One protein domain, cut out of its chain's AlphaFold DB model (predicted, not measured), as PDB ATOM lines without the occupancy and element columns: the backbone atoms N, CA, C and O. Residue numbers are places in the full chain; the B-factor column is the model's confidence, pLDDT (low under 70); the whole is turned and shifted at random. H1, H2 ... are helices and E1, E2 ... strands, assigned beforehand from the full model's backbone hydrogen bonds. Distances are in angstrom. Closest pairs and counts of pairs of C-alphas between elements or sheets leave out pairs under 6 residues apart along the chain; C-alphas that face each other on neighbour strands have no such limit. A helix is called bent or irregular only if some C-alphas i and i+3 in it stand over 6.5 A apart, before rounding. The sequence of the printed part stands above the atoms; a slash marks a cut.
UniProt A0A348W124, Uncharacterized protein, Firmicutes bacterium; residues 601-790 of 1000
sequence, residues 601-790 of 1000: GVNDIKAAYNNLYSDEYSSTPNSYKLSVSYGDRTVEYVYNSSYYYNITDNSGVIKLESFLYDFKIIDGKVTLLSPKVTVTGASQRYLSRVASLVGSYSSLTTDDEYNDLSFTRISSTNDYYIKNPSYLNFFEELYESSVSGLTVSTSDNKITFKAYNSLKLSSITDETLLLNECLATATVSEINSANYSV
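What this domain is: This is residues 601 to 790 of the 1000 residues of an uncharacterized protein of Firmicutes bacterium (UniProt A0A348W124). One long, strongly twisted sheet of ten strands makes the length of the domain, with H1 packed over one half of it, across E8, E9 and E10, and H2 over the other half, across E3 and E4. E1 lies near the middle of the whole, while E6 and the short helix H3 lie far out toward opposite ends. The printed part has 190 residues with three named helices and ten named strands, in the order H1 E1 E2 E3 E4 E5 E6 H2 E7 E8 E9 H3 E10; the sheet, E6 E5 E4 E3 E2 E1 E10 E9 E8 E7, is antiparallel throughout, and the class is mixed. The whole is compact by its radius of gyration of the C-alphas, 17.9 A, yet elongated, spanning 57 by 35 by 35 A.

How they stand to each other: The meander E1 to E6, each strand the antiparallel neighbour of the one before, holds E1, residues 623 to 630, E2, 633 to 640, E3, 643 to 646, E4, 651 to 656, E5, 659 to 666, and edge strand E6, 669 to 675. A second meander holds edge strand E7, residues 720 to 722, E8, 741 to 747, and E9, 750 to 758. E10, residues 771 to 781, is the antiparallel neighbour of both E1 and E9, with N 627 of E1 and O 779 2.9 A apart and N 753 of E9 and O 778 2.8 A apart, both within hydrogen-bond range; it bends by 67 degrees at residue 775. From edge to edge the strands' lines turn by 161 degrees. H1, residues 601 to 612, and H2, residues 684 to 694, are on one face of the sheet, making two layers. H1 has a height over the sheet of 8.4 A; its closest C-alphas to E8 are Ile 605 and Thr 746, 5.6 A. H2 has a height of 8.2 A; its closest C-alphas to E3 are Leu 687 and Tyr 644, 7.1 A. H1 and H2 are apart. H3, residues 767 to 770, only grazes the sheet. Every O i to N i+4 pair is within hydrogen-bond range in H1, 4 of 7 are in H2, and H3 is too short for one.

Where its parts are: H1 begins at C-alpha 601 (164.096, 146.919, 144.662) and is 16.7 A long. H2, 18.8 A, is irregular: C-alphas 691 and 694 are 7.2 A apart. E9 measures 26.3 A, E2 23.6 A and E1 23.0 A. E10, 25.2 A, ends at C-alpha 781 (152.524, 152.303, 133.431).

The domain as a whole: The C-alphas farthest apart, of Glu 657 and Ser 763, are 59.9 A apart. The printed part has no cut. The links H2 to E7 and E7 to E8 are long. Mean pLDDT of the printed part is 79.7; 38 residues are under 70, among them 676 to 685 and 701 to 710.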
ATOM      1  N   GLY A 601     164.389 146.251 145.941       85.56
ATOM      2  CA  GLY A 601     164.096 146.919 144.662       85.56
ATOM      3  C   GLY A 601     164.322 146.081 143.395       85.56
ATOM      4  O   GLY A 601     163.499 146.129 142.486       85.56
ATOM      5  N   VAL A 602     165.360 145.238 143.353       85.88
ATOM      6  CA  VAL A 602     165.619 144.298 142.239       85.88
ATOM      7  C   VAL A 602     164.503 143.252 142.078       85.88
ATOM      8  O   VAL A 602     164.047 142.994 140.965       85.88
ATOM      9  N   ASN A 603     164.025 142.675 143.185       86.81
ATOM     10  CA  ASN A 603     162.910 141.724 143.174       86.81
ATOM     11  C   ASN A 603     161.604 142.410 142.753       86.81
ATOM     12  O   ASN A 603     160.815 141.820 142.018       86.81
ATOM     13  N   ASP A 604     161.401 143.659 143.171       89.44
ATOM     14  CA  ASP A 604     160.218 144.441 142.810       89.44
ATOM     15  C   ASP A 604     160.236 144.846 141.322       89.44
ATOM     16  O   ASP A 604     159.188 144.853 140.675       89.44
ATOM     17  N   ILE A 605     161.415 145.135 140.745       88.69
ATOM     18  CA  ILE A 605     161.581 145.345 139.296       88.69
ATOM     19  C   ILE A 605     161.218 144.054 138.552       88.69
ATOM     20  O   ILE A 605     160.416 144.099 137.617       88.69
ATOM     21  N   LYS A 606     161.716 142.890 139.001       86.31
ATOM     22  CA  LYS A 606     161.335 141.597 138.411       86.31
ATOM     23  C   LYS A 606     159.833 141.325 138.526       86.31
ATOM     24  O   LYS A 606     159.225 140.855 137.570       86.31
ATOM     25  N   ALA A 607     159.211 141.658 139.657       87.50
ATOM     26  CA  ALA A 607     157.769 141.518 139.846       87.50
ATOM     27  C   ALA A 607     156.960 142.430 138.903       87.50
ATOM     28  O   ALA A 607     155.970 141.982 138.331       87.50
ATOM     29  N   ALA A 608     157.396 143.675 138.687       89.38
ATOM     30  CA  ALA A 608     156.747 144.597 137.752       89.38
ATOM     31  C   ALA A 608     156.860 144.123 136.290       89.38
ATOM     32  O   ALA A 608     155.874 144.159 135.556       89.38
ATOM     33  N   TYR A 609     158.018 143.593 135.880       86.69
ATOM     34  CA  TYR A 609     158.177 142.951 134.569       86.69
ATOM     35  C   TYR A 609     157.328 141.679 134.424       86.69
ATOM     36  O   TYR A 609     156.693 141.482 133.391       86.69
ATOM     37  N   ASN A 610     157.246 140.843 135.464       85.88
ATOM     38  CA  ASN A 610     156.380 139.658 135.474       85.88
ATOM     39  C   ASN A 610     154.881 140.006 135.404       85.88
ATOM     40  O   ASN A 610     154.084 139.143 135.047       85.88
ATOM     41  N   ASN A 611     154.486 141.243 135.727       88.06
ATOM     42  CA  ASN A 611     153.133 141.736 135.473       88.06
ATOM     43  C   ASN A 611     152.948 142.209 134.019       88.06
ATOM     44  O   ASN A 611     151.826 142.188 133.527       88.06
ATOM     45  N   LEU A 612     154.009 142.657 133.339       87.38
ATOM     46  CA  LEU A 612     153.956 143.205 131.976       87.38
ATOM     47  C   LEU A 612     153.809 142.126 130.894       87.38
ATOM     48  O   LEU A 612     153.171 142.368 129.867       87.38
ATOM     49  N   TYR A 613     154.356 140.940 131.147       85.00
ATOM     50  CA  TYR A 613     154.351 139.789 130.244       85.00
ATOM     51  C   TYR A 613     153.408 138.678 130.735       85.00
ATOM     52  O   TYR A 613     152.968 138.680 131.883       85.00
ATOM     53  N   SER A 614     153.063 137.722 129.867       74.88
ATOM     54  CA  SER A 614     152.256 136.546 130.246       74.88
ATOM     55  C   SER A 614     153.015 135.557 131.139       74.88
ATOM     56  O   SER A 614     152.412 134.847 131.944       74.88
ATOM     57  N   ASP A 615     154.334 135.502 130.963       75.06
ATOM     58  CA  ASP A 615     155.283 134.599 131.603       75.06
ATOM     59  C   ASP A 615     156.722 135.087 131.326       75.06
ATOM     60  O   ASP A 615     156.941 135.979 130.505       75.06
ATOM     61  N   GLU A 616     157.706 134.489 132.002       61.31
ATOM     62  CA  GLU A 616     159.125 134.891 131.974       61.31
ATOM     63  C   GLU A 616     159.818 134.733 130.600       61.31
ATOM     64  O   GLU A 616     160.886 135.306 130.392       61.31
ATOM     65  N   TYR A 617     159.219 133.994 129.655       64.75
ATOM     66  CA  TYR A 617     159.781 133.726 128.322       64.75
ATOM     67  C   TYR A 617     158.992 134.390 127.185       64.75
ATOM     68  O   TYR A 617     159.377 134.276 126.018       64.75
ATOM     69  N   SER A 618     157.896 135.083 127.497       68.62
ATOM     70  CA  SER A 618     157.066 135.742 126.494       68.62
ATOM     71  C   SER A 618     157.760 136.969 125.909       68.62
ATOM     72  O   SER A 618     158.223 137.852 126.625       68.62
ATOM     73  N   SER A 619     157.792 137.050 124.580       67.38
ATOM     74  CA  SER A 619     158.320 138.201 123.840       67.38
ATOM     75  C   SER A 619     157.280 139.299 123.594       67.38
ATOM     76  O   SER A 619     157.614 140.337 123.028       67.38
ATOM     77  N   THR A 620     156.017 139.084 123.986       76.25
ATOM     78  CA  THR A 620     154.909 140.023 123.751       76.25
ATOM     79  C   THR A 620     154.259 140.408 125.087       76.25
ATOM     80  O   THR A 620     153.734 139.527 125.768       76.25
ATOM     81  N   PRO A 621     154.293 141.692 125.490       83.38
ATOM     82  CA  PRO A 621     153.614 142.161 126.694       83.38
ATOM     83  C   PRO A 621     152.089 142.198 126.504       83.38
ATOM     84  O   PRO A 621     151.589 142.177 125.381       83.38
ATOM     85  N   ASN A 622     151.340 142.275 127.603       87.75
ATOM     86  CA  ASN A 622     149.873 142.208 127.579       87.75
ATOM     87  C   ASN A 622     149.235 143.545 127.136       87.75
ATOM     88  O   ASN A 622     148.571 143.626 126.100       87.75
ATOM     89  N   SER A 623     149.436 144.600 127.932       91.19
ATOM     90  CA  SER A 623     149.109 145.996 127.616       91.19
ATOM     91  C   SER A 623     149.857 146.948 128.555       91.19
ATOM     92  O   SER A 623     150.141 146.592 129.704       91.19
ATOM     93  N   TYR A 624     150.196 148.143 128.068       93.00
ATOM     94  CA  TYR A 624     150.868 149.191 128.843       93.00
ATOM     95  C   TYR A 624     150.676 150.584 128.224       93.00
ATOM     96  O   TYR A 624     150.473 150.726 127.018       93.00
ATOM     97  N   LYS A 625     150.793 151.622 129.055       93.81
ATOM     98  CA  LYS A 625     151.018 153.003 128.625       93.81
ATOM     99  C   LYS A 625     152.485 153.357 128.853       93.81
ATOM    100  O   LYS A 625     152.982 153.223 129.972       93.81
ATOM    101  N   LEU A 626     153.168 153.810 127.809       92.50
ATOM    102  CA  LEU A 626     154.563 154.247 127.841       92.50
ATOM    103  C   LEU A 626     154.607 155.766 127.662       92.50
ATOM    104  O   LEU A 626     154.086 156.286 126.686       92.50
ATOM    105  N   SER A 627     155.225 156.476 128.599       93.31
ATOM    106  CA  SER A 627     155.470 157.920 128.506       93.31
ATOM    107  C   SER A 627     156.975 158.149 128.407       93.31
ATOM    108  O   SER A 627     157.704 157.713 129.298       93.31
ATOM    109  N   VAL A 628     157.440 158.762 127.319       91.44
ATOM    110  CA  VAL A 628     158.859 159.004 127.020       91.44
ATOM    111  C   VAL A 628     159.105 160.506 126.991       91.44
ATOM    112  O   VAL A 628     158.552 161.204 126.148       91.44
ATOM    113  N   SER A 629     159.946 161.005 127.892       91.12
ATOM    114  CA  SER A 629     160.347 162.412 127.960       91.12
ATOM    115  C   SER A 629     161.823 162.566 127.601       91.12
ATOM    116  O   SER A 629     162.659 161.894 128.204       91.12
ATOM    117  N   TYR A 630     162.137 163.464 126.667       86.38
ATOM    118  CA  TYR A 630     163.493 163.850 126.257       86.38
ATOM    119  C   TYR A 630     163.522 165.366 126.017       86.38
ATOM    120  O   TYR A 630     162.719 165.894 125.244       86.38
ATOM    121  N   GLY A 631     164.399 166.077 126.733       82.31
ATOM    122  CA  GLY A 631     164.326 167.539 126.822       82.31
ATOM    123  C   GLY A 631     162.932 168.011 127.269       82.31
ATOM    124  O   GLY A 631     162.339 167.435 128.181       82.31
ATOM    125  N   ASP A 632     162.389 169.022 126.588       83.38
ATOM    126  CA  ASP A 632     161.016 169.509 126.803       83.38
ATOM    127  C   ASP A 632     159.933 168.658 126.091       83.38
ATOM    128  O   ASP A 632     158.736 168.863 126.318       83.38
ATOM    129  N   ARG A 633     160.304 167.697 125.224       83.94
ATOM    130  CA  ARG A 633     159.345 166.840 124.501       83.94
ATOM    131  C   ARG A 633     158.904 165.682 125.395       83.94
ATOM    132  O   ARG A 633     159.725 165.000 126.000       83.94
ATOM    133  N   THR A 634     157.599 165.412 125.444       90.81
ATOM    134  CA  THR A 634     157.059 164.149 125.976       90.81
ATOM    135  C   THR A 634     156.149 163.496 124.941       90.81
ATOM    136  O   THR A 634     155.175 164.098 124.482       90.81
ATOM    137  N   VAL A 635     156.477 162.260 124.576       90.75
ATOM    138  CA  VAL A 635     155.694 161.407 123.682       90.75
ATOM    139  C   VAL A 635     155.004 160.340 124.523       90.75
ATOM    140  O   VAL A 635     155.654 159.619 125.282       90.75
ATOM    141  N   GLU A 636     153.680 160.249 124.430       93.19
ATOM    142  CA  GLU A 636     152.918 159.198 125.106       93.19
ATOM    143  C   GLU A 636     152.399 158.161 124.113       93.19
ATOM    144  O   GLU A 636     151.832 158.509 123.078       93.19
ATOM    145  N   TYR A 637     152.524 156.887 124.474       92.25
ATOM    146  CA  TYR A 637     152.077 155.744 123.692       92.25
ATOM    147  C   TYR A 637     151.150 154.837 124.513       92.25
ATOM    148  O   TYR A 637     151.381 154.608 125.703       92.25
ATOM    149  N   VAL A 638     150.131 154.261 123.873       93.88
ATOM    150  CA  VAL A 638     149.262 153.212 124.434       93.88
ATOM    151  C   VAL A 638     149.421 151.944 123.603       93.88
ATOM    152  O   VAL A 638     149.230 151.981 122.387       93.88
ATOM    153  N   TYR A 639     149.739 150.825 124.253       92.00
ATOM    154  CA  TYR A 639     149.811 149.506 123.632       92.00
ATOM    155  C   TYR A 639     148.825 148.521 124.264       92.00
ATOM    156  O   TYR A 639     148.777 148.368 125.486       92.00
ATOM    157  N   ASN A 640     148.125 147.770 123.417       90.38
ATOM    158  CA  ASN A 640     147.519 146.485 123.755       90.38
ATOM    159  C   ASN A 640     147.456 145.576 122.508       90.38
ATOM    160  O   ASN A 640     147.882 145.950 121.414       90.38
ATOM    161  N   SER A 641     146.896 144.374 122.646       86.06
ATOM    162  CA  SER A 641     146.774 143.396 121.550       86.06
ATOM    163  C   SER A 641     145.919 143.844 120.346       86.06
ATOM    164  O   SER A 641     145.930 143.162 119.313       86.06
ATOM    165  N   SER A 642     145.216 144.977 120.454       89.56
ATOM    166  CA  SER A 642     144.377 145.575 119.410       89.56
ATOM    167  C   SER A 642     144.971 146.839 118.775       89.56
ATOM    168  O   SER A 642     144.584 147.156 117.655       89.56
ATOM    169  N   TYR A 643     145.885 147.571 119.421       92.25
ATOM    170  CA  TYR A 643     146.546 148.738 118.813       92.25
ATOM    171  C   TYR A 643     147.862 149.142 119.485       92.25
ATOM    172  O   TYR A 643     148.105 148.882 120.662       92.25
ATOM    173  N   TYR A 644     148.672 149.873 118.718       91.75
ATOM    174  CA  TYR A 644     149.703 150.773 119.223       91.75
ATOM    175  C   TYR A 644     149.364 152.202 118.791       91.75
ATOM    176  O   TYR A 644     149.212 152.461 117.597       91.75
ATOM    177  N   TYR A 645     149.232 153.121 119.744       93.75
ATOM    178  CA  TYR A 645     148.808 154.501 119.509       93.75
ATOM    179  C   TYR A 645     149.801 155.492 120.114       93.75
ATOM    180  O   TYR A 645     149.999 155.467 121.323       93.75
ATOM    181  N   ASN A 646     150.378 156.378 119.303       92.62
ATOM    182  CA  ASN A 646     151.104 157.566 119.750       92.62
ATOM    183  C   ASN A 646     150.088 158.709 119.938       92.62
ATOM    184  O   ASN A 646     149.516 159.226 118.973       92.62
ATOM    185  N   ILE A 647     149.853 159.081 121.199       92.62
ATOM    186  CA  ILE A 647     148.886 160.108 121.603       92.62
ATOM    187  C   ILE A 647     149.353 161.496 121.154       92.62
ATOM    188  O   ILE A 647     148.542 162.295 120.691       92.62
ATOM    189  N   THR A 648     150.651 161.785 121.281       87.62
ATOM    190  CA  THR A 648     151.227 163.110 121.001       87.62
ATOM    191  C   THR A 648     151.089 163.470 119.523       87.62
ATOM    192  O   THR A 648     150.603 164.551 119.193       87.62
ATOM    193  N   ASP A 649     151.404 162.527 118.635       89.00
ATOM    194  CA  ASP A 649     151.321 162.716 117.183       89.00
ATOM    195  C   ASP A 649     149.939 162.310 116.612       89.00
ATOM    196  O   ASP A 649     149.748 162.257 115.395       89.00
ATOM    197  N   ASN A 650     148.967 162.019 117.494       94.19
ATOM    198  CA  ASN A 650     147.593 161.578 117.204       94.19
ATOM    199  C   ASN A 650     147.508 160.498 116.110       94.19
ATOM    200  O   ASN A 650     146.640 160.554 115.237       94.19
ATOM    201  N   SER A 651     148.409 159.512 116.132       93.56
ATOM    202  CA  SER A 651     148.525 158.498 115.075       93.56
ATOM    203  C   SER A 651     148.962 157.133 115.603       93.56
ATOM    204  O   SER A 651     149.510 157.020 116.697       93.56
ATOM    205  N   GLY A 652     148.710 156.068 114.848       91.62
ATOM    206  CA  GLY A 652     149.126 154.730 115.257       91.62
ATOM    207  C   GLY A 652     148.704 153.630 114.296       91.62
ATOM    208  O   GLY A 652     148.268 153.895 113.177       91.62
ATOM    209  N   VAL A 653     148.811 152.388 114.770       88.88
ATOM    210  CA  VAL A 653     148.394 151.181 114.048       88.88
ATOM    211  C   VAL A 653     147.349 150.420 114.861       88.88
ATOM    212  O   VAL A 653     147.600 150.038 116.005       88.88
ATOM    213  N   ILE A 654     146.181 150.186 114.263       89.38
ATOM    214  CA  ILE A 654     145.024 149.507 114.863       89.38
ATOM    215  C   ILE A 654     144.720 148.191 114.145       89.38
ATOM    216  O   ILE A 654     144.840 148.088 112.925       89.38
ATOM    217  N   LYS A 655     144.316 147.173 114.906       86.19
ATOM    218  CA  LYS A 655     143.925 145.856 114.409       86.19
ATOM    219  C   LYS A 655     142.413 145.766 114.246       86.19
ATOM    220  O   LYS A 655     141.671 145.901 115.214       86.19
ATOM    221  N   LEU A 656     141.967 145.484 113.026       80.94
ATOM    222  CA  LEU A 656     140.558 145.417 112.644       80.94
ATOM    223  C   LEU A 656     140.323 144.142 111.840       80.94
ATOM    224  O   LEU A 656     140.973 143.919 110.823       80.94
ATOM    225  N   GLU A 657     139.418 143.287 112.321       75.06
ATOM    226  CA  GLU A 657     138.972 142.071 111.614       75.06
ATOM    227  C   GLU A 657     140.134 141.153 111.151       75.06
ATOM    228  O   GLU A 657     140.037 140.441 110.159       75.06
ATOM    229  N   SER A 658     141.214 141.122 111.949       72.88
ATOM    230  CA  SER A 658     142.515 140.438 111.751       72.88
ATOM    231  C   SER A 658     143.599 141.229 111.009       72.88
ATOM    232  O   SER A 658     144.777 140.971 111.264       72.88
ATOM    233  N   PHE A 659     143.237 142.220 110.197       72.94
ATOM    234  CA  PHE A 659     144.169 143.094 109.475       72.94
ATOM    235  C   PHE A 659     144.685 144.245 110.353       72.94
ATOM    236  O   PHE A 659     144.145 144.512 111.427       72.94
ATOM    237  N   LEU A 660     145.737 144.936 109.902       79.06
ATOM    238  CA  LEU A 660     146.294 146.127 110.554       79.06
ATOM    239  C   LEU A 660     146.117 147.362 109.672       79.06
ATOM    240  O   LEU A 660     146.364 147.286 108.472       79.06
ATOM    241  N   TYR A 661     145.774 148.498 110.275       81.31
ATOM    242  CA  TYR A 661     145.583 149.783 109.605       81.31
ATOM    243  C   TYR A 661     146.353 150.896 110.308       81.31
ATOM    244  O   TYR A 661     146.280 151.021 111.528       81.31
ATOM    245  N   ASP A 662     147.038 151.733 109.532       85.25
ATOM    246  CA  ASP A 662     147.436 153.070 109.961       85.25
ATOM    247  C   ASP A 662     146.190 153.923 110.199       85.25
ATOM    248  O   ASP A 662     145.265 153.925 109.380       85.25
ATOM    249  N   PHE A 663     146.180 154.681 111.291       90.62
ATOM    250  CA  PHE A 663     145.107 155.613 111.620       90.62
ATOM    251  C   PHE A 663     145.650 156.930 112.178       90.62
ATOM    252  O   PHE A 663     146.774 157.007 112.681       90.62
ATOM    253  N   LYS A 664     144.804 157.959 112.132       93.81
ATOM    254  CA  LYS A 664     144.950 159.205 112.890       93.81
ATOM    255  C   LYS A 664     143.693 159.495 113.699       93.81
ATOM    256  O   LYS A 664     142.616 159.003 113.369       93.81
ATOM    257  N   ILE A 665     143.829 160.304 114.745       92.62
ATOM    258  CA  ILE A 665     142.684 160.899 115.436       92.62
ATOM    259  C   ILE A 665     142.531 162.346 114.967       92.62
ATOM    260  O   ILE A 665     143.402 163.181 115.197       92.62
ATOM    261  N   ILE A 666     141.424 162.629 114.281       89.56
ATOM    262  CA  ILE A 666     141.098 163.935 113.690       89.56
ATOM    263  C   ILE A 666     139.754 164.381 114.272       89.56
ATOM    264  O   ILE A 666     138.801 163.604 114.297       89.56
ATOM    265  N   ASP A 667     139.688 165.600 114.813       89.44
ATOM    266  CA  ASP A 667     138.514 166.150 115.518       89.44
ATOM    267  C   ASP A 667     137.902 165.195 116.572       89.44
ATOM    268  O   ASP A 667     136.688 165.139 116.781       89.44
ATOM    269  N   GLY A 668     138.760 164.415 117.244       87.88
ATOM    270  CA  GLY A 668     138.368 163.434 118.261       87.88
ATOM    271  C   GLY A 668     137.783 162.122 117.719       87.88
ATOM    272  O   GLY A 668     137.232 161.349 118.498       87.88
ATOM    273  N   LYS A 669     137.890 161.855 116.411       87.94
ATOM    274  CA  LYS A 669     137.420 160.624 115.753       87.94
ATOM    275  C   LYS A 669     138.573 159.838 115.142       87.94
ATOM    276  O   LYS A 669     139.546 160.426 114.686       87.94
ATOM    277  N   VAL A 670     138.432 158.515 115.083       90.62
ATOM    278  CA  VAL A 670     139.388 157.629 114.404       90.62
ATOM    279  C   VAL A 670     139.172 157.708 112.889       90.62
ATOM    280  O   VAL A 670     138.143 157.257 112.387       90.62
ATOM    281  N   THR A 671     140.156 158.239 112.170       87.81
ATOM    282  CA  THR A 671     140.243 158.207 110.707       87.81
ATOM    283  C   THR A 671     141.277 157.159 110.314       87.81
ATOM    284  O   THR A 671     142.453 157.285 110.660       87.81
ATOM    285  N   LEU A 672     140.860 156.109 109.605       85.38
ATOM    286  CA  LEU A 672     141.798 155.146 109.020       85.38
ATOM    287  C   LEU A 672     142.448 155.753 107.778       85.38
ATOM    288  O   LEU A 672     141.764 156.395 106.991       85.38
ATOM    289  N   LEU A 673     143.747 155.517 107.597       78.88
ATOM    290  CA  LEU A 673     144.513 156.031 106.463       78.88
ATOM    291  C   LEU A 673     144.786 154.936 105.429       78.88
ATOM    292  O   LEU A 673     144.489 155.101 104.250       78.88
ATOM    293  N   SER A 674     145.366 153.804 105.845       71.56
ATOM    294  CA  SER A 674     145.648 152.683 104.935       71.56
ATOM    295  C   SER A 674     145.973 151.384 105.690       71.56
ATOM    296  O   SER A 674     146.481 151.459 106.807       71.56
ATOM    297  N   PRO A 675     145.732 150.184 105.127       71.81
ATOM    298  CA  PRO A 675     146.169 148.929 105.732       71.81
ATOM    299  C   PRO A 675     147.689 148.750 105.627       71.81
ATOM    300  O   PRO A 675     148.271 148.974 104.561       71.81
ATOM    301  N   LYS A 676     148.330 148.299 106.711       69.00
ATOM    302  CA  LYS A 676     149.769 147.997 106.756       69.00
ATOM    303  C   LYS A 676     150.093 146.746 105.934       69.00
ATOM    304  O   LYS A 676     149.766 145.631 106.336       69.00
ATOM    305  N   VAL A 677     150.822 146.941 104.839       59.94
ATOM    306  CA  VAL A 677     151.535 145.881 104.107       59.94
ATOM    307  C   VAL A 677     152.936 145.733 104.717       59.94
ATOM    308  O   VAL A 677     153.495 146.702 105.228       59.94
ATOM    309  N   THR A 678     153.520 144.531 104.697       54.38
ATOM    310  CA  THR A 678     154.922 144.315 105.103       54.38
ATOM    311  C   THR A 678     155.611 143.357 104.135       54.38
ATOM    312  O   THR A 678     154.976 142.429 103.643       54.38
ATOM    313  N   VAL A 679     156.921 143.530 103.918       47.94
ATOM    314  CA  VAL A 679     157.754 142.816 102.911       47.94
ATOM    315  C   VAL A 679     157.770 141.276 103.057       47.94
ATOM    316  O   VAL A 679     158.310 140.570 102.220       47.94
ATOM    317  N   THR A 680     157.180 140.723 104.120       47.44
ATOM    318  CA  THR A 680     157.118 139.268 104.380       47.44
ATOM    319  C   THR A 680     155.690 138.763 104.608       47.44
ATOM    320  O   THR A 680     155.503 137.727 105.240       47.44
ATOM    321  N   GLY A 681     154.670 139.541 104.216       48.00
ATOM    322  CA  GLY A 681     153.245 139.271 104.473       48.00
ATOM    323  C   GLY A 681     152.820 139.353 105.950       48.00
ATOM    324  O   GLY A 681     151.652 139.589 106.238       48.00
ATOM    325  N   ALA A 682     153.766 139.234 106.891       49.03
ATOM    326  CA  ALA A 682     153.577 138.954 108.313       49.03
ATOM    327  C   ALA A 682     152.979 140.104 109.158       49.03
ATOM    328  O   ALA A 682     153.542 140.493 110.187       49.03
ATOM    329  N   SER A 683     151.795 140.586 108.774       56.47
ATOM    330  CA  SER A 683     150.951 141.552 109.493       56.47
ATOM    331  C   SER A 683     150.859 141.245 110.996       56.47
ATOM    332  O   SER A 683     151.120 142.110 111.831       56.47
ATOM    333  N   GLN A 684     150.618 139.979 111.355       53.56
ATOM    334  CA  GLN A 684     150.525 139.515 112.743       53.56
ATOM    335  C   GLN A 684     151.770 139.824 113.592       53.56
ATOM    336  O   GLN A 684     151.642 140.037 114.795       53.56
ATOM    337  N   ARG A 685     152.969 139.873 112.989       59.28
ATOM    338  CA  ARG A 685     154.235 140.136 113.697       59.28
ATOM    339  C   ARG A 685     154.548 141.623 113.867       59.28
ATOM    340  O   ARG A 685     155.488 141.957 114.587       59.28
ATOM    341  N   TYR A 686     153.806 142.520 113.215       70.38
ATOM    342  CA  TYR A 686     154.075 143.956 113.293       70.38
ATOM    343  C   TYR A 686     153.783 144.500 114.699       70.38
ATOM    344  O   TYR A 686     154.688 145.031 115.340       70.38
ATOM    345  N   LEU A 687     152.575 144.278 115.236       75.88
ATOM    346  CA  LEU A 687     152.239 144.733 116.594       75.88
ATOM    347  C   LEU A 687     153.150 144.109 117.663       75.88
ATOM    348  O   LEU A 687     153.522 144.813 118.592       75.88
ATOM    349  N   SER A 688     153.575 142.846 117.530       66.25
ATOM    350  CA  SER A 688     154.507 142.233 118.494       66.25
ATOM    351  C   SER A 688     155.924 142.820 118.429       66.25
ATOM    352  O   SER A 688     156.599 142.871 119.451       66.25
ATOM    353  N   ARG A 689     156.384 143.298 117.260       71.88
ATOM    354  CA  ARG A 689     157.658 144.034 117.147       71.88
ATOM    355  C   ARG A 689     157.572 145.369 117.881       71.88
ATOM    356  O   ARG A 689     158.431 145.652 118.705       71.88
ATOM    357  N   VAL A 690     156.515 146.144 117.649       70.12
ATOM    358  CA  VAL A 690     156.322 147.440 118.321       70.12
ATOM    359  C   VAL A 690     156.112 147.256 119.834       70.12
ATOM    360  O   VAL A 690     156.651 148.013 120.634       70.12
ATOM    361  N   ALA A 691     155.438 146.185 120.252       67.94
ATOM    362  CA  ALA A 691     155.297 145.827 121.663       67.94
ATOM    363  C   ALA A 691     156.626 145.450 122.349       67.94
ATOM    364  O   ALA A 691     156.746 145.564 123.567       67.94
ATOM    365  N   SER A 692     157.633 144.996 121.592       66.81
ATOM    366  CA  SER A 692     158.938 144.613 122.149       66.81
ATOM    367  C   SER A 692     159.853 145.789 122.510       66.81
ATOM    368  O   SER A 692     160.915 145.548 123.078       66.81
ATOM    369  N   LEU A 693     159.442 147.042 122.254       74.50
ATOM    370  CA  LEU A 693     160.227 148.250 122.550       74.50
ATOM    371  C   LEU A 693     160.770 148.278 123.989       74.50
ATOM    372  O   LEU A 693     161.944 148.564 124.187       74.50
ATOM    373  N   VAL A 694     159.942 147.930 124.981       77.62
ATOM    374  CA  VAL A 694     160.305 147.921 126.416       77.62
ATOM    375  C   VAL A 694     161.269 146.778 126.796       77.62
ATOM    376  O   VAL A 694     161.898 146.845 127.850       77.62
ATOM    377  N   GLY A 695     161.411 145.755 125.943       76.00
ATOM    378  CA  GLY A 695     162.203 144.541 126.178       76.00
ATOM    379  C   GLY A 695     161.672 143.635 127.300       76.00
ATOM    380  O   GLY A 695     160.820 144.024 128.095       76.00
ATOM    381  N   SER A 696     162.172 142.398 127.373       77.38
ATOM    382  CA  SER A 696     161.847 141.474 128.473       77.38
ATOM    383  C   SER A 696     162.639 141.828 129.739       77.38
ATOM    384  O   SER A 696     163.545 142.655 129.712       77.38
ATOM    385  N   TYR A 697     162.376 141.149 130.861       79.19
ATOM    386  CA  TYR A 697     163.263 141.249 132.030       79.19
ATOM    387  C   TYR A 697     164.675 140.707 131.739       79.19
ATOM    388  O   TYR A 697     165.667 141.240 132.232       79.19
ATOM    389  N   SER A 698     164.777 139.636 130.944       73.31
ATOM    390  CA  SER A 698     166.042 138.939 130.693       73.31
ATOM    391  C   SER A 698     167.030 139.751 129.862       73.31
ATOM    392  O   SER A 698     168.225 139.655 130.111       73.31
ATOM    393  N   SER A 699     166.576 140.621 128.954       72.38
ATOM    394  CA  SER A 699     167.482 141.486 128.188       72.38
ATOM    395  C   SER A 699     168.236 142.519 129.049       72.38
ATOM    396  O   SER A 699     169.177 143.128 128.555       72.38
ATOM    397  N   LEU A 700     167.866 142.733 130.330       75.75
ATOM    398  CA  LEU A 700     168.559 143.659 131.254       75.75
ATOM    399  C   LEU A 700     169.987 143.191 131.611       75.75
ATOM    400  O   LEU A 700     170.751 143.962 132.196       75.75
ATOM    401  N   THR A 701     170.348 141.947 131.278       64.31
ATOM    402  CA  THR A 701     171.687 141.374 131.478       64.31
ATOM    403  C   THR A 701     172.620 141.655 130.296       64.31
ATOM    404  O   THR A 701     172.192 142.071 129.218       64.31
ATOM    405  N   THR A 702     173.919 141.415 130.497       55.56
ATOM    406  CA  THR A 702     174.950 141.415 129.440       55.56
ATOM    407  C   THR A 702     175.470 140.018 129.090       55.56
ATOM    408  O   THR A 702     176.306 139.897 128.201       55.56
ATOM    409  N   ASP A 703     175.005 138.976 129.784       50.06
ATOM    410  CA  ASP A 703     175.626 137.649 129.803       50.06
ATOM    411  C   ASP A 703     174.569 136.530 129.783       50.06
ATOM    412  O   ASP A 703     173.488 136.671 130.365       50.06
ATOM    413  N   ASP A 704     174.913 135.400 129.151       48.12
ATOM    414  CA  ASP A 704     174.051 134.215 128.982       48.12
ATOM    415  C   ASP A 704     173.746 133.468 130.301       48.12
ATOM    416  O   ASP A 704     172.855 132.616 130.351       48.12
ATOM    417  N   GLU A 705     174.462 133.764 131.391       48.00
ATOM    418  CA  GLU A 705     174.192 133.194 132.714       48.00
ATOM    419  C   GLU A 705     173.187 134.062 133.495       48.00
ATOM    420  O   GLU A 705     173.552 134.942 134.271       48.00
ATOM    421  N   TYR A 706     171.897 133.747 133.319       49.06
ATOM    422  CA  TYR A 706     170.688 134.401 133.873       49.06
ATOM    423  C   TYR A 706     170.643 134.667 135.406       49.06
ATOM    424  O   TYR A 706     169.622 135.140 135.909       49.06
ATOM    425  N   ASN A 707     171.687 134.336 136.174       43.69
ATOM    426  CA  ASN A 707     171.640 134.229 137.638       43.69
ATOM    427  C   ASN A 707     172.325 135.370 138.419       43.69
ATOM    428  O   ASN A 707     171.866 135.656 139.523       43.69
ATOM    429  N   ASP A 708     173.360 136.037 137.888       46.31
ATOM    430  CA  ASP A 708     174.110 137.093 138.608       46.31
ATOM    431  C   ASP A 708     173.854 138.499 138.023       46.31
ATOM    432  O   ASP A 708     174.663 139.108 137.320       46.31
ATOM    433  N   LEU A 709     172.677 139.039 138.346       54.94
ATOM    434  CA  LEU A 709     172.246 140.393 137.984       54.94
ATOM    435  C   LEU A 709     173.013 141.463 138.784       54.94
ATOM    436  O   LEU A 709     172.668 141.768 139.926       54.94
ATOM    437  N   SER A 710     174.015 142.092 138.166       62.59
ATOM    438  CA  SER A 710     174.894 143.105 138.785       62.59
ATOM    439  C   SER A 710     174.272 144.512 138.950       62.59
ATOM    440  O   SER A 710     174.938 145.536 138.779       62.59
ATOM    441  N   PHE A 711     172.993 144.582 139.339       76.81
ATOM    442  CA  PHE A 711     172.303 145.839 139.659       76.81
ATOM    443  C   PHE A 711     173.012 146.611 140.782       76.81
ATOM    444  O   PHE A 711     173.193 146.104 141.891       76.81
ATOM    445  N   THR A 712     173.328 147.883 140.534       81.31
ATOM    446  CA  THR A 712     173.998 148.758 141.509       81.31
ATOM    447  C   THR A 712     173.114 149.960 141.845       81.31
ATOM    448  O   THR A 712     172.870 150.803 140.985       81.31
ATOM    449  N   ARG A 713     172.619 150.059 143.089       86.25
ATOM    450  CA  ARG A 713     171.767 151.185 143.528       86.25
ATOM    451  C   ARG A 713     172.544 152.504 143.501       86.25
ATOM    452  O   ARG A 713     173.675 152.565 143.990       86.25
ATOM    453  N   ILE A 714     171.935 153.572 142.998       85.31
ATOM    454  CA  ILE A 714     172.488 154.927 143.080       85.31
ATOM    455  C   ILE A 714     172.152 155.533 144.451       85.31
ATOM    456  O   ILE A 714     171.002 155.503 144.897       85.31
ATOM    457  N   SER A 715     173.169 156.053 145.142       82.88
ATOM    458  CA  SER A 715     173.070 156.640 146.488       82.88
ATOM    459  C   SER A 715     171.940 157.668 146.591       82.88
ATOM    460  O   SER A 715     171.691 158.406 145.643       82.88
ATOM    461  N   SER A 716     171.257 157.733 147.737       82.56
ATOM    462  CA  SER A 716     170.072 158.575 147.998       82.56
ATOM    463  C   SER A 716     168.810 158.271 147.166       82.56
ATOM    464  O   SER A 716     167.756 158.844 147.440       82.56
ATOM    465  N   THR A 717     168.863 157.331 146.213       85.12
ATOM    466  CA  THR A 717     167.728 156.954 145.348       85.12
ATOM    467  C   THR A 717     167.283 155.496 145.552       85.12
ATOM    468  O   THR A 717     167.947 154.717 146.242       85.12
ATOM    469  N   ASN A 718     166.177 155.118 144.901       87.50
ATOM    470  CA  ASN A 718     165.792 153.724 144.637       87.50
ATOM    471  C   ASN A 718     166.047 153.328 143.159       87.50
ATOM    472  O   ASN A 718     165.462 152.360 142.679       87.50
ATOM    473  N   ASP A 719     166.873 154.086 142.429       89.44
ATOM    474  CA  ASP A 719     167.263 153.793 141.048       89.44
ATOM    475  C   ASP A 719     168.464 152.832 141.023       89.44
ATOM    476  O   ASP A 719     169.419 152.989 141.790       89.44
ATOM    477  N   TYR A 720     168.424 151.828 140.142       89.00
ATOM    478  CA  TYR A 720     169.470 150.814 139.990       89.00
ATOM    479  C   TYR A 720     170.096 150.886 138.603       89.00
ATOM    480  O   TYR A 720     169.396 150.792 137.598       89.00
ATOM    481  N   TYR A 721     171.420 151.017 138.551       86.69
ATOM    482  CA  TYR A 721     172.201 150.987 137.318       86.69
ATOM    483  C   TYR A 721     172.059 149.648 136.586       86.69
ATOM    484  O   TYR A 721     172.134 148.590 137.223       86.69
ATOM    485  N   ILE A 722     171.910 149.711 135.260       81.38
ATOM    486  CA  ILE A 722     171.962 148.566 134.344       81.38
ATOM    487  C   ILE A 722     173.063 148.775 133.305       81.38
ATOM    488  O   ILE A 722     173.319 149.893 132.862       81.38
ATOM    489  N   LYS A 723     173.715 147.674 132.923       70.81
ATOM    490  CA  LYS A 723     174.935 147.684 132.104       70.81
ATOM    491  C   LYS A 723     174.682 147.473 130.603       70.81
ATOM    492  O   LYS A 723     175.575 147.724 129.804       70.81
ATOM    493  N   ASN A 724     173.496 147.002 130.207       72.31
ATOM    494  CA  ASN A 724     173.158 146.772 128.801       72.31
ATOM    495  C   ASN A 724     172.405 147.988 128.211       72.31
ATOM    496  O   ASN A 724     171.262 148.227 128.610       72.31
ATOM    497  N   PRO A 725     172.998 148.745 127.267       61.47
ATOM    498  CA  PRO A 725     172.368 149.912 126.652       61.47
ATOM    499  C   PRO A 725     171.413 149.570 125.489       61.47
ATOM    500  O   PRO A 725     170.753 150.469 124.976       61.47
ATOM    501  N   SER A 726     171.251 148.292 125.111       62.38
ATOM    502  CA  SER A 726     170.411 147.844 123.973       62.38
ATOM    503  C   SER A 726     168.906 148.172 124.083       62.38
ATOM    504  O   SER A 726     168.125 147.829 123.197       62.38
ATOM    505  N   TYR A 727     168.480 148.819 125.172       65.88
ATOM    506  CA  TYR A 727     167.106 149.259 125.441       65.88
ATOM    507  C   TYR A 727     166.737 150.622 124.864       65.88
ATOM    508  O   TYR A 727     165.569 150.992 124.909       65.88
ATOM    509  N   LEU A 728     167.693 151.385 124.331       63.62
ATOM    510  CA  LEU A 728     167.440 152.764 123.896       63.62
ATOM    511  C   LEU A 728     166.449 152.882 122.718       63.62
ATOM    512  O   LEU A 728     166.023 153.985 122.406       63.62
ATOM    513  N   ASN A 729     165.996 151.766 122.137       65.94
ATOM    514  CA  ASN A 729     165.003 151.689 121.058       65.94
ATOM    515  C   ASN A 729     163.680 152.442 121.325       65.94
ATOM    516  O   ASN A 729     162.993 152.783 120.368       65.94
ATOM    517  N   PHE A 730     163.295 152.689 122.586       72.00
ATOM    518  CA  PHE A 730     162.115 153.506 122.925       72.00
ATOM    519  C   PHE A 730     162.401 155.010 123.087       72.00
ATOM    520  O   PHE A 730     161.474 155.782 123.317       72.00
ATOM    521  N   PHE A 731     163.658 155.440 122.971       73.75
ATOM    522  CA  PHE A 731     164.048 156.842 122.871       73.75
ATOM    523  C   PHE A 731     164.455 157.140 121.418       73.75
ATOM    524  O   PHE A 731     165.634 157.104 121.082       73.75
ATOM    525  N   GLU A 732     163.479 157.446 120.558       66.25
ATOM    526  CA  GLU A 732     163.668 157.621 119.100       66.25
ATOM    527  C   GLU A 732     164.768 158.640 118.710       66.25
ATOM    528  O   GLU A 732     165.318 158.564 117.615       66.25
ATOM    529  N   GLU A 733     165.116 159.565 119.613       70.62
ATOM    530  CA  GLU A 733     166.095 160.646 119.416       70.62
ATOM    531  C   GLU A 733     167.450 160.421 120.147       70.62
ATOM    532  O   GLU A 733     168.321 161.290 120.093       70.62
ATOM    533  N   LEU A 734     167.667 159.285 120.838       71.62
ATOM    534  CA  LEU A 734     168.891 159.018 121.622       71.62
ATOM    535  C   LEU A 734     169.747 157.868 121.069       71.62
ATOM    536  O   LEU A 734     169.393 156.694 121.152       71.62
ATOM    537  N   TYR A 735     170.956 158.208 120.620       68.31
ATOM    538  CA  TYR A 735     171.979 157.240 120.219       68.31
ATOM    539  C   TYR A 735     172.704 156.608 121.417       68.31
ATOM    540  O   TYR A 735     172.974 157.267 122.423       68.31
ATOM    541  N   GLU A 736     173.107 155.342 121.269       65.69
ATOM    542  CA  GLU A 736     173.831 154.565 122.291       65.69
ATOM    543  C   GLU A 736     175.119 155.252 122.769       65.69
ATOM    544  O   GLU A 736     175.399 155.311 123.964       65.69
ATOM    545  N   SER A 737     175.858 155.859 121.838       64.44
ATOM    546  CA  SER A 737     177.090 156.614 122.090       64.44
ATOM    547  C   SER A 737     176.905 157.864 122.962       64.44
ATOM    548  O   SER A 737     177.880 158.328 123.558       64.44
ATOM    549  N   SER A 738     175.685 158.403 123.045       67.38
ATOM    550  CA  SER A 738     175.354 159.619 123.805       67.38
ATOM    551  C   SER A 738     174.969 159.339 125.261       67.38
ATOM    552  O   SER A 738     174.851 160.269 126.063       67.38
ATOM    553  N   VAL A 739     174.791 158.068 125.629       73.38
ATOM    554  CA  VAL A 739     174.418 157.630 126.980       73.38
ATOM    555  C   VAL A 739     175.638 157.018 127.677       73.38
ATOM    556  O   VAL A 739     176.499 156.392 127.065       73.38
ATOM    557  N   SER A 740     175.773 157.218 128.986       70.94
ATOM    558  CA  SER A 740     176.806 156.543 129.804       70.94
ATOM    559  C   SER A 740     176.264 155.976 131.109       70.94
ATOM    560  O   SER A 740     177.006 155.690 132.044       70.94
ATOM    561  N   GLY A 741     174.951 155.795 131.148       77.88
ATOM    562  CA  GLY A 741     174.287 154.974 132.132       77.88
ATOM    563  C   GLY A 741     172.792 154.953 131.909       77.88
ATOM    564  O   GLY A 741     172.176 155.990 131.658       77.88
ATOM    565  N   LEU A 742     172.216 153.767 132.046       84.56
ATOM    566  CA  LEU A 742     170.791 153.594 132.258       84.56
ATOM    567  C   LEU A 742     170.572 153.211 133.720       84.56
ATOM    568  O   LEU A 742     171.320 152.409 134.283       84.56
ATOM    569  N   THR A 743     169.527 153.754 134.334       89.38
ATOM    570  CA  THR A 743     169.012 153.229 135.603       89.38
ATOM    571  C   THR A 743     167.554 152.841 135.461       89.38
ATOM    572  O   THR A 743     166.795 153.577 134.830       89.38
ATOM    573  N   VAL A 744     167.151 151.755 136.115       90.56
ATOM    574  CA  VAL A 744     165.753 151.340 136.244       90.56
ATOM    575  C   VAL A 744     165.300 151.396 137.706       90.56
ATOM    576  O   VAL A 744     166.062 151.091 138.625       90.56
ATOM    577  N   SER A 745     164.049 151.785 137.928       92.06
ATOM    578  CA  SER A 745     163.354 151.701 139.216       92.06
ATOM    579  C   SER A 745     161.889 151.306 139.034       92.06
ATOM    580  O   SER A 745     161.358 151.269 137.922       92.06
ATOM    581  N   THR A 746     161.231 150.978 140.145       91.38
ATOM    582  CA  THR A 746     159.814 150.611 140.186       91.38
ATOM    583  C   THR A 746     159.098 151.313 141.336       91.38
ATOM    584  O   THR A 746     159.653 151.479 142.425       91.38
ATOM    585  N   SER A 747     157.860 151.733 141.090       88.94
ATOM    586  CA  SER A 747     156.956 152.316 142.089       88.94
ATOM    587  C   SER A 747     155.517 152.220 141.590       88.94
ATOM    588  O   SER A 747     155.280 152.440 140.406       88.94
ATOM    589  N   ASP A 748     154.557 151.916 142.466       86.06
ATOM    590  CA  ASP A 748     153.117 151.870 142.150       86.06
ATOM    591  C   ASP A 748     152.758 151.042 140.892       86.06
ATOM    592  O   ASP A 748     151.883 151.413 140.108       86.06
ATOM    593  N   ASN A 749     153.451 149.912 140.692       84.25
ATOM    594  CA  ASN A 749     153.357 149.046 139.504       84.25
ATOM    595  C   ASN A 749     153.658 149.772 138.170       84.25
ATOM    596  O   ASN A 749     153.060 149.481 137.133       84.25
ATOM    597  N   LYS A 750     154.602 150.719 138.206       92.75
ATOM    598  CA  LYS A 750     155.223 151.368 137.046       92.75
ATOM    599  C   LYS A 750     156.712 151.042 137.005       92.75
ATOM    600  O   LYS A 750     157.349 151.025 138.057       92.75
ATOM    601  N   ILE A 751     157.265 150.859 135.810       92.38
ATOM    602  CA  ILE A 751     158.706 150.675 135.579       92.38
ATOM    603  C   ILE A 751     159.239 151.982 134.990       92.38
ATOM    604  O   ILE A 751     158.687 152.475 134.009       92.38
ATOM    605  N   THR A 752     160.277 152.559 135.590       93.12
ATOM    606  CA  THR A 752     160.856 153.840 135.155       93.12
ATOM    607  C   THR A 752     162.311 153.646 134.760       93.12
ATOM    608  O   THR A 752     163.105 153.180 135.572       93.12
ATOM    609  N   PHE A 753     162.666 154.037 133.540       91.06
ATOM    610  CA  PHE A 753     164.033 154.076 133.026       91.06
ATOM    611  C   PHE A 753     164.508 155.523 132.934       91.06
ATOM    612  O   PHE A 753     163.732 156.405 132.566       91.06
ATOM    613  N   LYS A 754     165.786 155.764 133.218       90.50
ATOM    614  CA  LYS A 754     166.441 157.070 133.068       90.50
ATOM    615  C   LYS A 754     167.759 156.893 132.327       90.50
ATOM    616  O   LYS A 754     168.572 156.068 132.743       90.50
ATOM    617  N   ALA A 755     167.962 157.665 131.264       88.44
ATOM    618  CA  ALA A 755     169.212 157.725 130.510       88.44
ATOM    619  C   ALA A 755     170.038 158.936 130.961       88.44
ATOM    620  O   ALA A 755     169.508 160.044 131.065       88.44
ATOM    621  N   TYR A 756     171.330 158.730 131.226       84.69
ATOM    622  CA  TYR A 756     172.241 159.756 131.737       84.69
ATOM    623  C   TYR A 756     173.364 160.079 130.750       84.69
ATOM    624  O   TYR A 756     173.945 159.182 130.132       84.69
ATOM    625  N   ASN A 757     173.704 161.366 130.656       77.75
ATOM    626  CA  ASN A 757     174.811 161.860 129.836       77.75
ATOM    627  C   ASN A 757     176.178 161.432 130.406       77.75
ATOM    628  O   ASN A 757     176.333 161.232 131.615       77.75
ATOM    629  N   SER A 758     177.183 161.358 129.535       68.25
ATOM    630  CA  SER A 758     178.576 161.094 129.888       68.25
ATOM    631  C   SER A 758     179.272 162.320 130.472       68.25
ATOM    632  O   SER A 758     179.214 163.401 129.891       68.25
ATOM    633  N   LEU A 759     180.033 162.130 131.551       72.06
ATOM    634  CA  LEU A 759     181.164 162.990 131.911       72.06
ATOM    635  C   LEU A 759     182.370 162.095 132.210       72.06
ATOM    636  O   LEU A 759     182.536 161.613 133.329       72.06
ATOM    637  N   LYS A 760     183.207 161.833 131.203       71.88
ATOM    638  CA  LYS A 760     184.392 160.979 131.370       71.88
ATOM    639  C   LYS A 760     185.481 161.731 132.136       71.88
ATOM    640  O   LYS A 760     185.733 162.906 131.880       71.88
ATOM    641  N   LEU A 761     186.111 161.035 133.080       75.56
ATOM    642  CA  LEU A 761     187.309 161.483 133.788       75.56
ATOM    643  C   LEU A 761     188.439 160.511 133.461       75.56
ATOM    644  O   LEU A 761     188.270 159.299 133.618       75.56
ATOM    645  N   SER A 762     189.587 161.035 133.040       71.50
ATOM    646  CA  SER A 762     190.699 160.272 132.439       71.50
ATOM    647  C   SER A 762     191.227 159.088 133.268       71.50
ATOM    648  O   SER A 762     191.848 158.176 132.722       71.50
ATOM    649  N   SER A 763     190.978 159.076 134.582       76.06
ATOM    650  CA  SER A 763     191.465 158.063 135.526       76.06
ATOM    651  C   SER A 763     190.371 157.361 136.348       76.06
ATOM    652  O   SER A 763     190.684 156.829 137.414       76.06
ATOM    653  N   ILE A 764     189.098 157.390 135.928       80.69
ATOM    654  CA  ILE A 764     187.985 156.748 136.654       80.69
ATOM    655  C   ILE A 764     187.220 155.800 135.725       80.69
ATOM    656  O   ILE A 764     186.721 156.210 134.684       80.69
ATOM    657  N   THR A 765     187.114 154.531 136.128       76.69
ATOM    658  CA  THR A 765     186.490 153.448 135.341       76.69
ATOM    659  C   THR A 765     185.158 152.947 135.912       76.69
ATOM    660  O   THR A 765     184.586 152.010 135.369       76.69
ATOM    661  N   ASP A 766     184.681 153.512 137.024       81.06
ATOM    662  CA  ASP A 766     183.349 153.215 137.567       81.06
ATOM    663  C   ASP A 766     182.326 154.147 136.904       81.06
ATOM    664  O   ASP A 766     182.194 155.311 137.279       81.06
ATOM    665  N   GLU A 767     181.601 153.626 135.916       76.31
ATOM    666  CA  GLU A 767     180.529 154.323 135.189       76.31
ATOM    667  C   GLU A 767     179.484 154.919 136.151       76.31
ATOM    668  O   GLU A 767     178.983 156.028 135.955       76.31
ATOM    669  N   THR A 768     179.238 154.248 137.282       79.31
ATOM    670  CA  THR A 768     178.276 154.683 138.301       79.31
ATOM    671  C   THR A 768     178.784 155.833 139.186       79.31
ATOM    672  O   THR A 768     178.026 156.322 140.026       79.31
ATOM    673  N   LEU A 769     180.036 156.288 139.005       80.50
ATOM    674  CA  LEU A 769     180.558 157.573 139.503       80.50
ATOM    675  C   LEU A 769     180.421 158.718 138.487       80.50
ATOM    676  O   LEU A 769     180.493 159.885 138.883       80.50
ATOM    677  N   LEU A 770     180.223 158.401 137.205       79.88
ATOM    678  CA  LEU A 770     180.289 159.346 136.083       79.88
ATOM    679  C   LEU A 770     178.914 159.764 135.540       79.88
ATOM    680  O   LEU A 770     178.844 160.641 134.680       79.88
ATOM    681  N   LEU A 771     177.824 159.190 136.071       82.00
ATOM    682  CA  LEU A 771     176.459 159.665 135.814       82.00
ATOM    683  C   LEU A 771     176.346 161.161 136.138       82.00
ATOM    684  O   LEU A 771     176.725 161.586 137.235       82.00
ATOM    685  N   ASN A 772     175.817 161.922 135.183       83.31
ATOM    686  CA  ASN A 772     175.629 163.366 135.260       83.31
ATOM    687  C   ASN A 772     174.125 163.709 135.229       83.31
ATOM    688  O   ASN A 772     173.374 163.321 136.122       83.31
ATOM    689  N   GLU A 773     173.675 164.419 134.200       82.44
ATOM    690  CA  GLU A 773     172.296 164.849 134.005       82.44
ATOM    691  C   GLU A 773     171.462 163.749 133.338       82.44
ATOM    692  O   GLU A 773     171.960 163.005 132.487       82.44
ATOM    693  N   CYS A 774     170.195 163.646 133.743       86.81
ATOM    694  CA  CYS A 774     169.224 162.749 133.130       86.81
ATOM    695  C   CYS A 774     168.727 163.382 131.824       86.81
ATOM    696  O   CYS A 774     168.003 164.372 131.859       86.81
ATOM    697  N   LEU A 775     169.138 162.817 130.688       87.56
ATOM    698  CA  LEU A 775     168.758 163.282 129.351       87.56
ATOM    699  C   LEU A 775     167.302 162.940 129.032       87.56
ATOM    700  O   LEU A 775     166.579 163.750 128.457       87.56
ATOM    701  N   ALA A 776     166.889 161.727 129.401       89.69
ATOM    702  CA  ALA A 776     165.558 161.219 129.118       89.69
ATOM    703  C   ALA A 776     165.048 160.290 130.219       89.69
ATOM    704  O   ALA A 776     165.817 159.582 130.872       89.69
ATOM    705  N   THR A 777     163.727 160.267 130.387       92.31
ATOM    706  CA  THR A 777     163.008 159.355 131.282       92.31
ATOM    707  C   THR A 777     161.912 158.643 130.500       92.31
ATOM    708  O   THR A 777     161.130 159.294 129.814       92.31
ATOM    709  N   ALA A 778     161.814 157.322 130.630       92.12
ATOM    710  CA  ALA A 778     160.713 156.536 130.081       92.12
ATOM    711  C   ALA A 778     159.969 155.822 131.210       92.12
ATOM    712  O   ALA A 778     160.581 155.139 132.027       92.12
ATOM    713  N   THR A 779     158.648 155.971 131.264       94.12
ATOM    714  CA  THR A 779     157.792 155.375 132.297       94.12
ATOM    715  C   THR A 779     156.775 154.440 131.663       94.12
ATOM    716  O   THR A 779     155.867 154.882 130.960       94.12
ATOM    717  N   VAL A 780     156.894 153.147 131.956       93.69
ATOM    718  CA  VAL A 780     155.900 152.118 131.636       93.69
ATOM    719  C   VAL A 780     154.901 152.054 132.785       93.69
ATOM    720  O   VAL A 780     155.278 151.931 133.949       93.69
ATOM    721  N   SER A 781     153.619 152.165 132.472       94.31
ATOM    722  CA  SER A 781     152.524 152.303 133.431       94.31
ATOM    723  C   SER A 781     151.242 151.663 132.894       94.31
ATOM    724  O   SER A 781     151.238 151.133 131.787       94.31
ATOM    725  N   GLU A 782     150.163 151.658 133.687       93.50
ATOM    726  CA  GLU A 782     148.871 151.051 133.305       93.50
ATOM    727  C   GLU A 782     149.009 149.594 132.818       93.50
ATOM    728  O   GLU A 782     148.323 149.134 131.905       93.50
ATOM    729  N   ILE A 783     149.943 148.863 133.429       92.25
ATOM    730  CA  ILE A 783     150.293 147.494 133.055       92.25
ATOM    731  C   ILE A 783     149.070 146.582 133.246       92.25
ATOM    732  O   ILE A 783     148.497 146.534 134.337       92.25
ATOM    733  N   ASN A 784     148.685 145.861 132.189       90.44
ATOM    734  CA  ASN A 784     147.448 145.069 132.066       90.44
ATOM    735  C   ASN A 784     146.130 145.872 132.081       90.44
ATOM    736  O   ASN A 784     145.058 145.265 132.088       90.44
ATOM    737  N   SER A 785     146.169 147.209 132.081       91.94
ATOM    738  CA  SER A 785     144.971 148.066 132.092       91.94
ATOM    739  C   SER A 785     144.930 149.125 130.989       91.94
ATOM    740  O   SER A 785     143.905 149.788 130.845       91.94
ATOM    741  N   ALA A 786     146.013 149.309 130.232       93.25
ATOM    742  CA  ALA A 786     146.146 150.393 129.265       93.25
ATOM    743  C   ALA A 786     145.110 150.307 128.133       93.25
ATOM    744  O   ALA A 786     144.961 149.281 127.461       93.25
ATOM    745  N   ASN A 787     144.395 151.414 127.957       93.06
ATOM    746  CA  ASN A 787     143.271 151.581 127.044       93.06
ATOM    747  C   ASN A 787     143.193 153.053 126.592       93.06
ATOM    748  O   ASN A 787     143.871 153.917 127.152       93.06
ATOM    749  N   TYR A 788     142.385 153.345 125.580       94.88
ATOM    750  CA  TYR A 788     142.160 154.688 125.065       94.88
ATOM    751  C   TYR A 788     140.748 154.767 124.479       94.88
ATOM    752  O   TYR A 788     140.499 154.344 123.348       94.88
ATOM    753  N   SER A 789     139.818 155.330 125.254       93.56
ATOM    754  CA  SER A 789     138.372 155.124 125.080       93.56
ATOM    755  C   SER A 789     137.830 155.365 123.667       93.56
ATOM    756  O   SER A 789     136.920 154.657 123.255       93.56
ATOM    757  N   VAL A 790     138.389 156.317 122.912       94.00
ATOM    758  CA  VAL A 790     137.983 156.608 121.522       94.00
ATOM    759  C   VAL A 790     138.273 155.428 120.583       94.00
ATOM    760  O   VAL A 790     137.466 155.119 119.709       94.00
TER     761      VAL A 790